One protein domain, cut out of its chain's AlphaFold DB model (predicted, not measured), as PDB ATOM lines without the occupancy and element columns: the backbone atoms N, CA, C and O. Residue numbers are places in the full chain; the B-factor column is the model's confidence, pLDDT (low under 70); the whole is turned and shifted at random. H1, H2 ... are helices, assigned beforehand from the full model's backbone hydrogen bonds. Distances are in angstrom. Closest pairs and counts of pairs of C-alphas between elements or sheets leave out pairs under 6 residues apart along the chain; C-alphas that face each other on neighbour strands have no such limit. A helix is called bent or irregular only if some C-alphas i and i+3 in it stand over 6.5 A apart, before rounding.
ATOM      1  N   THR A  44     307.198-295.737 148.520       80.38
ATOM      2  CA  THR A  44     308.324-295.628 147.575       80.38
ATOM      3  C   THR A  44     308.333-296.791 146.585       80.38
ATOM      4  O   THR A  44     308.568-296.620 145.392       80.38
ATOM      5  N   SER A  45     308.018-297.984 147.073       78.00
ATOM      6  CA  SER A  45     308.043-299.228 146.328       78.00
ATOM      7  C   SER A  45     306.957-299.291 145.242       78.00
ATOM      8  O   SER A  45     307.166-299.967 144.234       78.00
ATOM      9  N   ALA A  46     305.837-298.580 145.418       76.00
ATOM     10  CA  ALA A  46     304.785-298.410 144.411       76.00
ATOM     11  C   ALA A  46     305.047-297.197 143.493       76.00
ATOM     12  O   ALA A  46     304.862-297.273 142.280       76.00
ATOM     13  N   LEU A  47     305.534-296.085 144.049       80.81
ATOM     14  CA  LEU A  47     305.811-294.851 143.302       80.81
ATOM     15  C   LEU A  47     306.970-294.996 142.303       80.81
ATOM     16  O   LEU A  47     306.901-294.466 141.194       80.81
ATOM     17  N   VAL A  48     308.004-295.765 142.652       81.00
ATOM     18  CA  VAL A  48     309.115-296.093 141.740       81.00
ATOM     19  C   VAL A  48     308.629-296.898 140.532       81.00
ATOM     20  O   VAL A  48     309.170-296.756 139.434       81.00
ATOM     21  N   ILE A  49     307.590-297.716 140.701       80.50
ATOM     22  CA  ILE A  49     306.997-298.446 139.580       80.50
ATOM     23  C   ILE A  49     306.238-297.498 138.656       80.50
ATOM     24  O   ILE A  49     306.378-297.603 137.442       80.50
ATOM     25  N   LEU A  50     305.518-296.513 139.201       78.62
ATOM     26  CA  LEU A  50     304.852-295.497 138.380       78.62
ATOM     27  C   LEU A  50     305.844-294.715 137.504       78.62
ATOM     28  O   LEU A  50     305.519-294.354 136.376       78.62
ATOM     29  N   PHE A  51     307.090-294.550 137.950       79.31
ATOM     30  CA  PHE A  51     308.165-293.962 137.145       79.31
ATOM     31  C   PHE A  51     308.470-294.738 135.853       79.31
ATOM     32  O   PHE A  51     308.938-294.162 134.872       79.31
ATOM     33  N   LYS A  52     308.160-296.038 135.796       82.19
ATOM     34  CA  LYS A  52     308.328-296.858 134.587       82.19
ATOM     35  C   LYS A  52     307.362-296.474 133.460       82.19
ATOM     36  O   LYS A  52     307.588-296.884 132.327       82.19
ATOM     37  N   PHE A  53     306.348-295.647 133.732       79.56
ATOM     38  CA  PHE A  53     305.455-295.095 132.708       79.56
ATOM     39  C   PHE A  53     306.014-293.867 131.974       79.56
ATOM     40  O   PHE A  53     305.414-293.463 130.980       79.56
ATOM     41  N   ILE A  54     307.153-293.288 132.387       85.12
ATOM     42  CA  ILE A  54     307.804-292.175 131.663       85.12
ATOM     43  C   ILE A  54     307.917-292.434 130.150       85.12
ATOM     44  O   ILE A  54     307.443-291.591 129.390       85.12
ATOM     45  N   PRO A  55     308.483-293.561 129.668       81.44
ATOM     46  CA  PRO A  55     308.589-293.806 128.229       81.44
ATOM     47  C   PRO A  55     307.222-293.892 127.541       81.44
ATOM     48  O   PRO A  55     307.075-293.399 126.428       81.44
ATOM     49  N   VAL A  56     306.206-294.445 128.210       83.94
ATOM     50  CA  VAL A  56     304.841-294.517 127.670       83.94
ATOM     51  C   VAL A  56     304.274-293.112 127.466       83.94
ATOM     52  O   VAL A  56     303.843-292.782 126.363       83.94
ATOM     53  N   LEU A  57     304.317-292.265 128.502       83.62
ATOM     54  CA  LEU A  57     303.831-290.887 128.404       83.62
ATOM     55  C   LEU A  57     304.656-290.059 127.420       83.62
ATOM     56  O   LEU A  57     304.083-289.294 126.653       83.62
ATOM     57  N   THR A  58     305.970-290.258 127.373       87.56
ATOM     58  CA  THR A  58     306.850-289.568 126.420       87.56
ATOM     59  C   THR A  58     306.471-289.892 124.976       87.56
ATOM     60  O   THR A  58     306.357-288.974 124.170       87.56
ATOM     61  N   VAL A  59     306.214-291.164 124.643       82.62
ATOM     62  CA  VAL A  59     305.791-291.560 123.287       82.62
ATOM     63  C   VAL A  59     304.414-290.993 122.945       82.62
ATOM     64  O   VAL A  59     304.229-290.469 121.849       82.62
ATOM     65  N   VAL A  60     303.462-291.030 123.882       83.94
ATOM     66  CA  VAL A  60     302.130-290.438 123.681       83.94
ATOM     67  C   VAL A  60     302.231-288.929 123.436       83.94
ATOM     68  O   VAL A  60     301.638-288.421 122.487       83.94
ATOM     69  N   LEU A  61     303.017-288.210 124.244       83.94
ATOM     70  CA  LEU A  61     303.258-286.779 124.048       83.94
ATOM     71  C   LEU A  61     303.966-286.510 122.717       83.94
ATOM     72  O   LEU A  61     303.592-285.577 122.017       83.94
ATOM     73  N   ALA A  62     304.946-287.329 122.332       83.19
ATOM     74  CA  ALA A  62     305.642-287.179 121.056       83.19
ATOM     75  C   ALA A  62     304.713-287.367 119.855       83.19
ATOM     76  O   ALA A  62     304.799-286.604 118.893       83.19
ATOM     77  N   PHE A  63     303.787-288.322 119.933       81.12
ATOM     78  CA  PHE A  63     302.765-288.508 118.911       81.12
ATOM     79  C   PHE A  63     301.843-287.281 118.802       81.12
ATOM     80  O   PHE A  63     301.598-286.796 117.700       81.12
ATOM     81  N   ILE A  64     301.379-286.742 119.936       82.62
ATOM     82  CA  ILE A  64     300.447-285.602 119.975       82.62
ATOM     83  C   ILE A  64     301.115-284.290 119.536       82.62
ATOM     84  O   ILE A  64     300.537-283.548 118.747       82.62
ATOM     85  N   PHE A  65     302.308-283.984 120.053       81.75
ATOM     86  CA  PHE A  65     302.954-282.679 119.868       81.75
ATOM     87  C   PHE A  65     303.850-282.603 118.631       81.75
ATOM     88  O   PHE A  65     303.897-281.552 117.999       81.75
ATOM     89  N   LEU A  66     304.569-283.678 118.283       77.62
ATOM     90  CA  LEU A  66     305.475-283.681 117.123       77.62
ATOM     91  C   LEU A  66     304.824-284.312 115.884       77.62
ATOM     92  O   LEU A  66     305.434-284.304 114.818       77.62
ATOM     93  N   GLY A  67     303.615-284.878 116.007       71.38
ATOM     94  CA  GLY A  67     302.902-285.509 114.893       71.38
ATOM     95  C   GLY A  67     303.647-286.696 114.276       71.38
ATOM     96  O   GLY A  67     303.404-287.047 113.123       71.38
ATOM     97  N   GLN A  68     304.593-287.296 115.007       69.00
ATOM     98  CA  GLN A  68     305.414-288.385 114.488       69.00
ATOM     99  C   GLN A  68     304.581-289.656 114.367       69.00
ATOM    100  O   GLN A  68     304.155-290.235 115.364       69.00
ATOM    101  N   THR A  69     304.372-290.113 113.135       67.38
ATOM    102  CA  THR A  69     303.809-291.435 112.873       67.38
ATOM    103  C   THR A  69     304.852-292.487 113.219       67.38
ATOM    104  O   THR A  69     305.880-292.579 112.548       67.38
ATOM    105  N   LEU A  70     304.587-293.271 114.262       69.50
ATOM    106  CA  LEU A  70     305.427-294.405 114.626       69.50
ATOM    107  C   LEU A  70     305.413-295.428 113.485       69.50
ATOM    108  O   LEU A  70     304.349-295.850 113.028       69.50
ATOM    109  N   SER A  71     306.592-295.844 113.037       80.50
ATOM    110  CA  SER A  71     306.746-297.010 112.173       80.50
ATOM    111  C   SER A  71     306.240-298.270 112.883       80.50
ATOM    112  O   SER A  71     306.167-298.335 114.115       80.50
ATOM    113  N   SER A  72     305.922-299.320 112.122       80.75
ATOM    114  CA  SER A  72     305.439-300.587 112.692       80.75
ATOM    115  C   SER A  72     306.399-301.180 113.732       80.75
ATOM    116  O   SER A  72     305.946-301.783 114.702       80.75
ATOM    117  N   ASN A  73     307.708-300.957 113.578       77.44
ATOM    118  CA  ASN A  73     308.724-301.417 114.525       77.44
ATOM    119  C   ASN A  73     308.703-300.611 115.835       77.44
ATOM    120  O   ASN A  73     308.812-301.190 116.916       77.44
ATOM    121  N   GLU A  74     308.524-299.290 115.758       76.62
ATOM    122  CA  GLU A  74     308.415-298.419 116.937       76.62
ATOM    123  C   GLU A  74     307.120-298.675 117.708       76.62
ATOM    124  O   GLU A  74     307.124-298.684 118.938       76.62
ATOM    125  N   LEU A  75     306.025-298.965 116.999       81.81
ATOM    126  CA  LEU A  75     304.767-299.372 117.617       81.81
ATOM    127  C   LEU A  75     304.923-300.688 118.393       81.81
ATOM    128  O   LEU A  75     304.429-300.811 119.511       81.81
ATOM    129  N   LEU A  76     305.647-301.657 117.828       83.44
ATOM    130  CA  LEU A  76     305.923-302.935 118.486       83.44
ATOM    131  C   LEU A  76     306.770-302.724 119.752       83.44
ATOM    132  O   LEU A  76     306.439-303.253 120.812       83.44
ATOM    133  N   GLY A  77     307.796-301.870 119.676       81.06
ATOM    134  CA  GLY A  77     308.578-301.448 120.840       81.06
ATOM    135  C   GLY A  77     307.728-300.758 121.913       81.06
ATOM    136  O   GLY A  77     307.841-301.091 123.093       81.06
ATOM    137  N   PHE A  78     306.825-299.859 121.514       80.44
ATOM    138  CA  PHE A  78     305.888-299.198 122.423       80.44
ATOM    139  C   PHE A  78     304.987-300.204 123.147       80.44
ATOM    140  O   PHE A  78     304.854-300.130 124.368       80.44
ATOM    141  N   VAL A  79     304.418-301.179 122.429       84.31
ATOM    142  CA  VAL A  79     303.573-302.229 123.023       84.31
ATOM    143  C   VAL A  79     304.361-303.079 124.021       84.31
ATOM    144  O   VAL A  79     303.849-303.370 125.099       84.31
ATOM    145  N   VAL A  80     305.613-303.434 123.715       85.81
ATOM    146  CA  VAL A  80     306.478-304.198 124.631       85.81
ATOM    147  C   VAL A  80     306.786-303.404 125.904       85.81
ATOM    148  O   VAL A  80     306.665-303.942 127.005       85.81
ATOM    149  N   VAL A  81     307.133-302.119 125.779       81.31
ATOM    150  CA  VAL A  81     307.384-301.240 126.934       81.31
ATOM    151  C   VAL A  81     306.119-301.066 127.772       81.31
ATOM    152  O   VAL A  81     306.176-301.179 128.997       81.31
ATOM    153  N   LEU A  82     304.974-300.840 127.123       80.56
ATOM    154  CA  LEU A  82     303.682-300.702 127.785       80.56
ATOM    155  C   LEU A  82     303.308-301.983 128.541       80.56
ATOM    156  O   LEU A  82     302.909-301.913 129.703       80.56
ATOM    157  N   ALA A  83     303.489-303.152 127.921       84.25
ATOM    158  CA  ALA A  83     303.248-304.445 128.549       84.25
ATOM    159  C   ALA A  83     304.167-304.666 129.760       84.25
ATOM    160  O   ALA A  83     303.679-305.004 130.836       84.25
ATOM    161  N   GLY A  84     305.472-304.402 129.629       80.38
ATOM    162  CA  GLY A  84     306.427-304.525 130.734       80.38
ATOM    163  C   GLY A  84     306.104-303.594 131.907       80.38
ATOM    164  O   GLY A  84     306.057-304.039 133.053       80.38
ATOM    165  N   ALA A  85     305.811-302.319 131.629       74.06
ATOM    166  CA  ALA A  85     305.421-301.350 132.653       74.06
ATOM    167  C   ALA A  85     304.126-301.767 133.363       74.06
ATOM    168  O   ALA A  85     304.030-301.677 134.587       74.06
ATOM    169  N   THR A  86     303.158-302.284 132.604       71.88
ATOM    170  CA  THR A  86     301.889-302.791 133.131       71.88
ATOM    171  C   THR A  86     302.122-303.994 134.045       71.88
ATOM    172  O   THR A  86     301.707-303.956 135.197       71.88
ATOM    173  N   ILE A  87     302.853-305.019 133.598       81.50
ATOM    174  CA  ILE A  87     303.127-306.227 134.397       81.50
ATOM    175  C   ILE A  87     303.783-305.866 135.736       81.50
ATOM    176  O   ILE A  87     303.287-306.265 136.790       81.50
ATOM    177  N   VAL A  88     304.833-305.037 135.703       74.12
ATOM    178  CA  VAL A  88     305.546-304.591 136.913       74.12
ATOM    179  C   VAL A  88     304.618-303.811 137.855       74.12
ATOM    180  O   VAL A  88     304.737-303.911 139.073       74.12
ATOM    181  N   SER A  89     303.660-303.060 137.306       68.25
ATOM    182  CA  SER A  89     302.683-302.278 138.077       68.25
ATOM    183  C   SER A  89     301.609-303.131 138.736       68.25
ATOM    184  O   SER A  89     301.274-302.901 139.899       68.25
ATOM    185  N   PHE A  90     301.086-304.134 138.033       67.50
ATOM    186  CA  PHE A  90     300.021-304.995 138.544       67.50
ATOM    187  C   PHE A  90     300.491-305.915 139.679       67.50
ATOM    188  O   PHE A  90     299.720-306.171 140.603       67.50
ATOM    189  N   GLU A  91     301.756-306.344 139.675       64.31
ATOM    190  CA  GLU A  91     302.312-307.204 140.731       64.31
ATOM    191  C   GLU A  91     302.342-306.511 142.106       64.31
ATOM    192  O   GLU A  91     302.186-307.155 143.144       64.31
ATOM    193  N   LYS A  92     302.445-305.175 142.124       60.09
ATOM    194  CA  LYS A  92     302.536-304.382 143.359       60.09
ATOM    195  C   LYS A  92     301.238-303.671 143.761       60.09
ATOM    196  O   LYS A  92     301.189-303.046 144.815       60.09
ATOM    197  N   SER A  93     300.178-303.766 142.952       56.88
ATOM    198  CA  SER A  93     298.963-302.937 143.065       56.88
ATOM    199  C   SER A  93     297.849-303.514 143.962       56.88
ATOM    200  O   SER A  93     296.748-302.964 144.016       56.88
ATOM    201  N   ARG A  94     298.086-304.585 144.735       53.00
ATOM    202  CA  ARG A  94     297.075-305.067 145.698       53.00
ATOM    203  C   ARG A  94     296.910-304.085 146.873       53.00
ATOM    204  O   ARG A  94     297.578-304.208 147.889       53.00
ATOM    205  N   GLY A  95     295.969-303.145 146.738       55.34
ATOM    206  CA  GLY A  95     295.315-302.450 147.859       55.34
ATOM    207  C   GLY A  95     295.926-301.131 148.347       55.34
ATOM    208  O   GLY A  95     295.575-300.683 149.436       55.34
ATOM    209  N   ILE A  96     296.818-300.486 147.592       58.66
ATOM    210  CA  ILE A  96     297.565-299.322 148.095       58.66
ATOM    211  C   ILE A  96     296.849-298.017 147.723       58.66
ATOM    212  O   ILE A  96     296.823-297.614 146.562       58.66
ATOM    213  N   PHE A  97     296.289-297.319 148.715       59.44
ATOM    214  CA  PHE A  97     295.855-295.925 148.578       59.44
ATOM    215  C   PHE A  97     297.109-295.034 148.584       59.44
ATOM    216  O   PHE A  97     297.634-294.676 149.640       59.44
ATOM    217  N   ILE A  98     297.662-294.752 147.400       65.12
ATOM    218  CA  ILE A  98     298.985-294.124 147.262       65.12
ATOM    219  C   ILE A  98     298.877-292.608 147.477       65.12
ATOM    220  O   ILE A  98     298.599-291.837 146.554       65.12
ATOM    221  N   LYS A  99     299.130-292.148 148.705       69.12
ATOM    222  CA  LYS A  99     299.441-290.731 148.955       69.12
ATOM    223  C   LYS A  99     300.657-290.337 148.104       69.12
ATOM    224  O   LYS A  99     301.597-291.109 147.977       69.12
ATOM    225  N   GLY A 100     300.612-289.176 147.452       75.31
ATOM    226  CA  GLY A 100     301.666-288.750 146.518       75.31
ATOM    227  C   GLY A 100     301.466-289.165 145.052       75.31
ATOM    228  O   GLY A 100     302.247-288.733 144.207       75.31
ATOM    229  N   PHE A 101     300.394-289.896 144.708       80.00
ATOM    230  CA  PHE A 101     300.078-290.248 143.311       80.00
ATOM    231  C   PHE A 101     299.949-289.021 142.386       80.00
ATOM    232  O   PHE A 101     300.463-289.009 141.272       80.00
ATOM    233  N   GLY A 102     299.311-287.943 142.848       82.19
ATOM    234  CA  GLY A 102     299.220-286.714 142.049       82.19
ATOM    235  C   GLY A 102     300.593-286.094 141.768       82.19
ATOM    236  O   GLY A 102     300.878-285.686 140.646       82.19
ATOM    237  N   MET A 103     301.479-286.081 142.768       85.44
ATOM    238  CA  MET A 103     302.821-285.506 142.639       85.44
ATOM    239  C   MET A 103     303.724-286.330 141.723       85.44
ATOM    240  O   MET A 103     304.450-285.748 140.921       85.44
ATOM    241  N   ILE A 104     303.648-287.664 141.787       87.00
ATOM    242  CA  ILE A 104     304.427-288.516 140.882       87.00
ATOM    243  C   ILE A 104     303.968-288.341 139.434       87.00
ATOM    244  O   ILE A 104     304.801-288.261 138.538       87.00
ATOM    245  N   PHE A 105     302.661-288.196 139.201       85.00
ATOM    246  CA  PHE A 105     302.130-287.985 137.858       85.00
ATOM    247  C   PHE A 105     302.569-286.634 137.278       85.00
ATOM    248  O   PHE A 105     302.992-286.565 136.127       85.00
ATOM    249  N   ILE A 106     302.552-285.575 138.097       88.06
ATOM    250  CA  ILE A 106     303.079-284.254 137.721       88.06
ATOM    251  C   ILE A 106     304.571-284.344 137.383       88.06
ATOM    252  O   ILE A 106     304.981-283.845 136.337       88.06
ATOM    253  N   ALA A 107     305.374-285.020 138.209       90.19
ATOM    254  CA  ALA A 107     306.797-285.213 137.938       90.19
ATOM    255  C   ALA A 107     307.026-285.932 136.598       90.19
ATOM    256  O   ALA A 107     307.811-285.484 135.768       90.19
ATOM    257  N   ILE A 108     306.285-287.011 136.338       89.38
ATOM    258  CA  ILE A 108     306.407-287.781 135.095       89.38
ATOM    259  C   ILE A 108     306.006-286.945 133.869       89.38
ATOM    260  O   ILE A 108     306.663-287.027 132.827       89.38
ATOM    261  N   LEU A 109     304.964-286.116 133.977       88.88
ATOM    262  CA  LEU A 109     304.572-285.191 132.911       88.88
ATOM    263  C   LEU A 109     305.671-284.159 132.638       88.88
ATOM    264  O   LEU A 109     306.052-283.976 131.482       88.88
ATOM    265  N   MET A 110     306.223-283.539 133.684       90.44
ATOM    266  CA  MET A 110     307.320-282.573 133.551       90.44
ATOM    267  C   MET A 110     308.550-283.206 132.893       90.44
ATOM    268  O   MET A 110     309.131-282.622 131.978       90.44
ATOM    269  N   TRP A 111     308.905-284.427 133.297       91.00
ATOM    270  CA  TRP A 111     309.993-285.188 132.691       91.00
ATOM    271  C   TRP A 111     309.755-285.461 131.204       91.00
ATOM    272  O   TRP A 111     310.653-285.284 130.376       91.00
ATOM    273  N   SER A 112     308.545-285.900 130.857       88.94
ATOM    274  CA  SER A 112     308.187-286.255 129.481       88.94
ATOM    275  C   SER A 112     308.244-285.028 128.567       88.94
ATOM    276  O   SER A 112     308.807-285.101 127.479       88.94
ATOM    277  N   VAL A 113     307.747-283.878 129.038       88.31
ATOM    278  CA  VAL A 113     307.829-282.595 128.317       88.31
ATOM    279  C   VAL A 113     309.280-282.157 128.124       88.31
ATOM    280  O   VAL A 113     309.666-281.812 127.011       88.31
ATOM    281  N   MET A 114     310.106-282.223 129.172       88.94
ATOM    282  CA  MET A 114     311.533-281.902 129.068       88.94
ATOM    283  C   MET A 114     312.240-282.798 128.038       88.94
ATOM    284  O   MET A 114     313.008-282.323 127.199       88.94
ATOM    285  N   THR A 115     311.962-284.100 128.079       87.25
ATOM    286  CA  THR A 115     312.541-285.068 127.141       87.25
ATOM    287  C   THR A 115     312.145-284.731 125.703       87.25
ATOM    288  O   THR A 115     312.988-284.741 124.808       87.25
ATOM    289  N   LEU A 116     310.883-284.352 125.492       85.12
ATOM    290  CA  LEU A 116     310.369-283.929 124.197       85.12
ATOM    291  C   LEU A 116     311.103-282.700 123.643       85.12
ATOM    292  O   LEU A 116     311.521-282.705 122.489       85.12
ATOM    293  N   SER A 117     311.310-281.672 124.469       82.88
ATOM    294  CA  SER A 117     312.070-280.487 124.057       82.88
ATOM    295  C   SER A 117     313.521-280.814 123.695       82.88
ATOM    296  O   SER A 117     314.059-280.229 122.762       82.88
ATOM    297  N   GLY A 118     314.143-281.792 124.362       78.38
ATOM    298  CA  GLY A 118     315.476-282.270 123.981       78.38
ATOM    299  C   GLY A 118     315.499-282.955 122.608       78.38
ATOM    300  O   GLY A 118     316.437-282.763 121.830       78.38
ATOM    301  N   PHE A 119     314.452-283.713 122.274       76.88
ATOM    302  CA  PHE A 119     314.306-284.327 120.949       76.88
ATOM    303  C   PHE A 119     314.121-283.300 119.827       76.88
ATOM    304  O   PHE A 119     314.597-283.523 118.715       76.88
ATOM    305  N   ASP A 120     313.440-282.191 120.098       71.69
ATOM    306  CA  ASP A 120     313.239-281.127 119.113       71.69
ATOM    307  C   ASP A 120     314.518-280.302 118.882       71.69
ATOM    308  O   ASP A 120     314.943-280.096 117.743       71.69
ATOM    309  N   VAL A 121     315.213-279.924 119.962       72.44
ATOM    310  CA  VAL A 121     316.493-279.195 119.882       72.44
ATOM    311  C   VAL A 121     317.544-280.006 119.122       72.44
ATOM    312  O   VAL A 121     318.121-279.512 118.158       72.44
ATOM    313  N   SER A 122     317.718-281.285 119.472       71.00
ATOM    314  CA  SER A 122     318.688-282.161 118.795       71.00
ATOM    315  C   SER A 122     318.402-282.334 117.299       71.00
ATOM    316  O   SER A 122     319.332-282.368 116.490       71.00
ATOM    317  N   ARG A 123     317.127-282.381 116.893       68.12
ATOM    318  CA  ARG A 123     316.754-282.359 115.471       68.12
ATOM    319  C   ARG A 123     317.183-281.053 114.810       68.12
ATOM    320  O   ARG A 123     317.819-281.091 113.759       68.12
ATOM    321  N   THR A 124     316.864-279.922 115.430       68.75
ATOM    322  CA  THR A 124     317.156-278.583 114.902       68.75
ATOM    323  C   THR A 124     318.659-278.366 114.696       68.75
ATOM    324  O   THR A 124     319.067-277.920 113.622       68.75
ATOM    325  N   ASP A 125     319.486-278.784 115.657       65.75
ATOM    326  CA  ASP A 125     320.949-278.704 115.567       65.75
ATOM    327  C   ASP A 125     321.500-279.563 114.417       65.75
ATOM    328  O   ASP A 125     322.359-279.123 113.650       65.75
TER     329      ASP A 125
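This is residues 44 to 125 of the 137 residues of the protein "Conserved hypothetical membrane protein, DUF6 family" of Candidatus Azambacteria bacterium GW2011_GWB2_46_37 (UniProt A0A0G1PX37). The bent helix H1 runs through the middle, with H2 along one side and H3 on the other, H2 and H3 staying apart. The 82 printed residues have three named helices, H1, H2, H3, and no named strand: all helix. The whole is only just loose, close to compact, radius of gyration of the C-alphas 14.3 A, elongated, spanning 45 by 26 by 17 A.

H1, residues 44 to 66, assigned as one helix by its hydrogen bonds, is bent: C-alphas 52 and 55 are 7.1 A apart, and arms H1a, 44 to 52, and H1b, 55 to 66, stand at 38 degrees, a steep tilt. H2, residues 72 to 92, forms a hairpin with H1b, closest C-alphas Val 56 and Leu 82, 6.3 A. H3, residues 101 to 125, touches H1b with residues 108 to 116 alone, closest C-alphas Thr 58 and Ser 112, 4.7 A. Every O i to N i+4 pair is within hydrogen-bond range in H1b and H3, 3 of 5 in H1a, 16 of 17 in H2.

H1a begins at C-alpha 44 (308.324, -295.628, 147.575). H2 measures 31.0 A; H3, 36.6 A, ends at C-alpha 125 (320.949, -278.704, 115.567).

The printed part has no cut. pLDDT is under 70 at residues 68 to 70, 89 to 99 and 123 to 125.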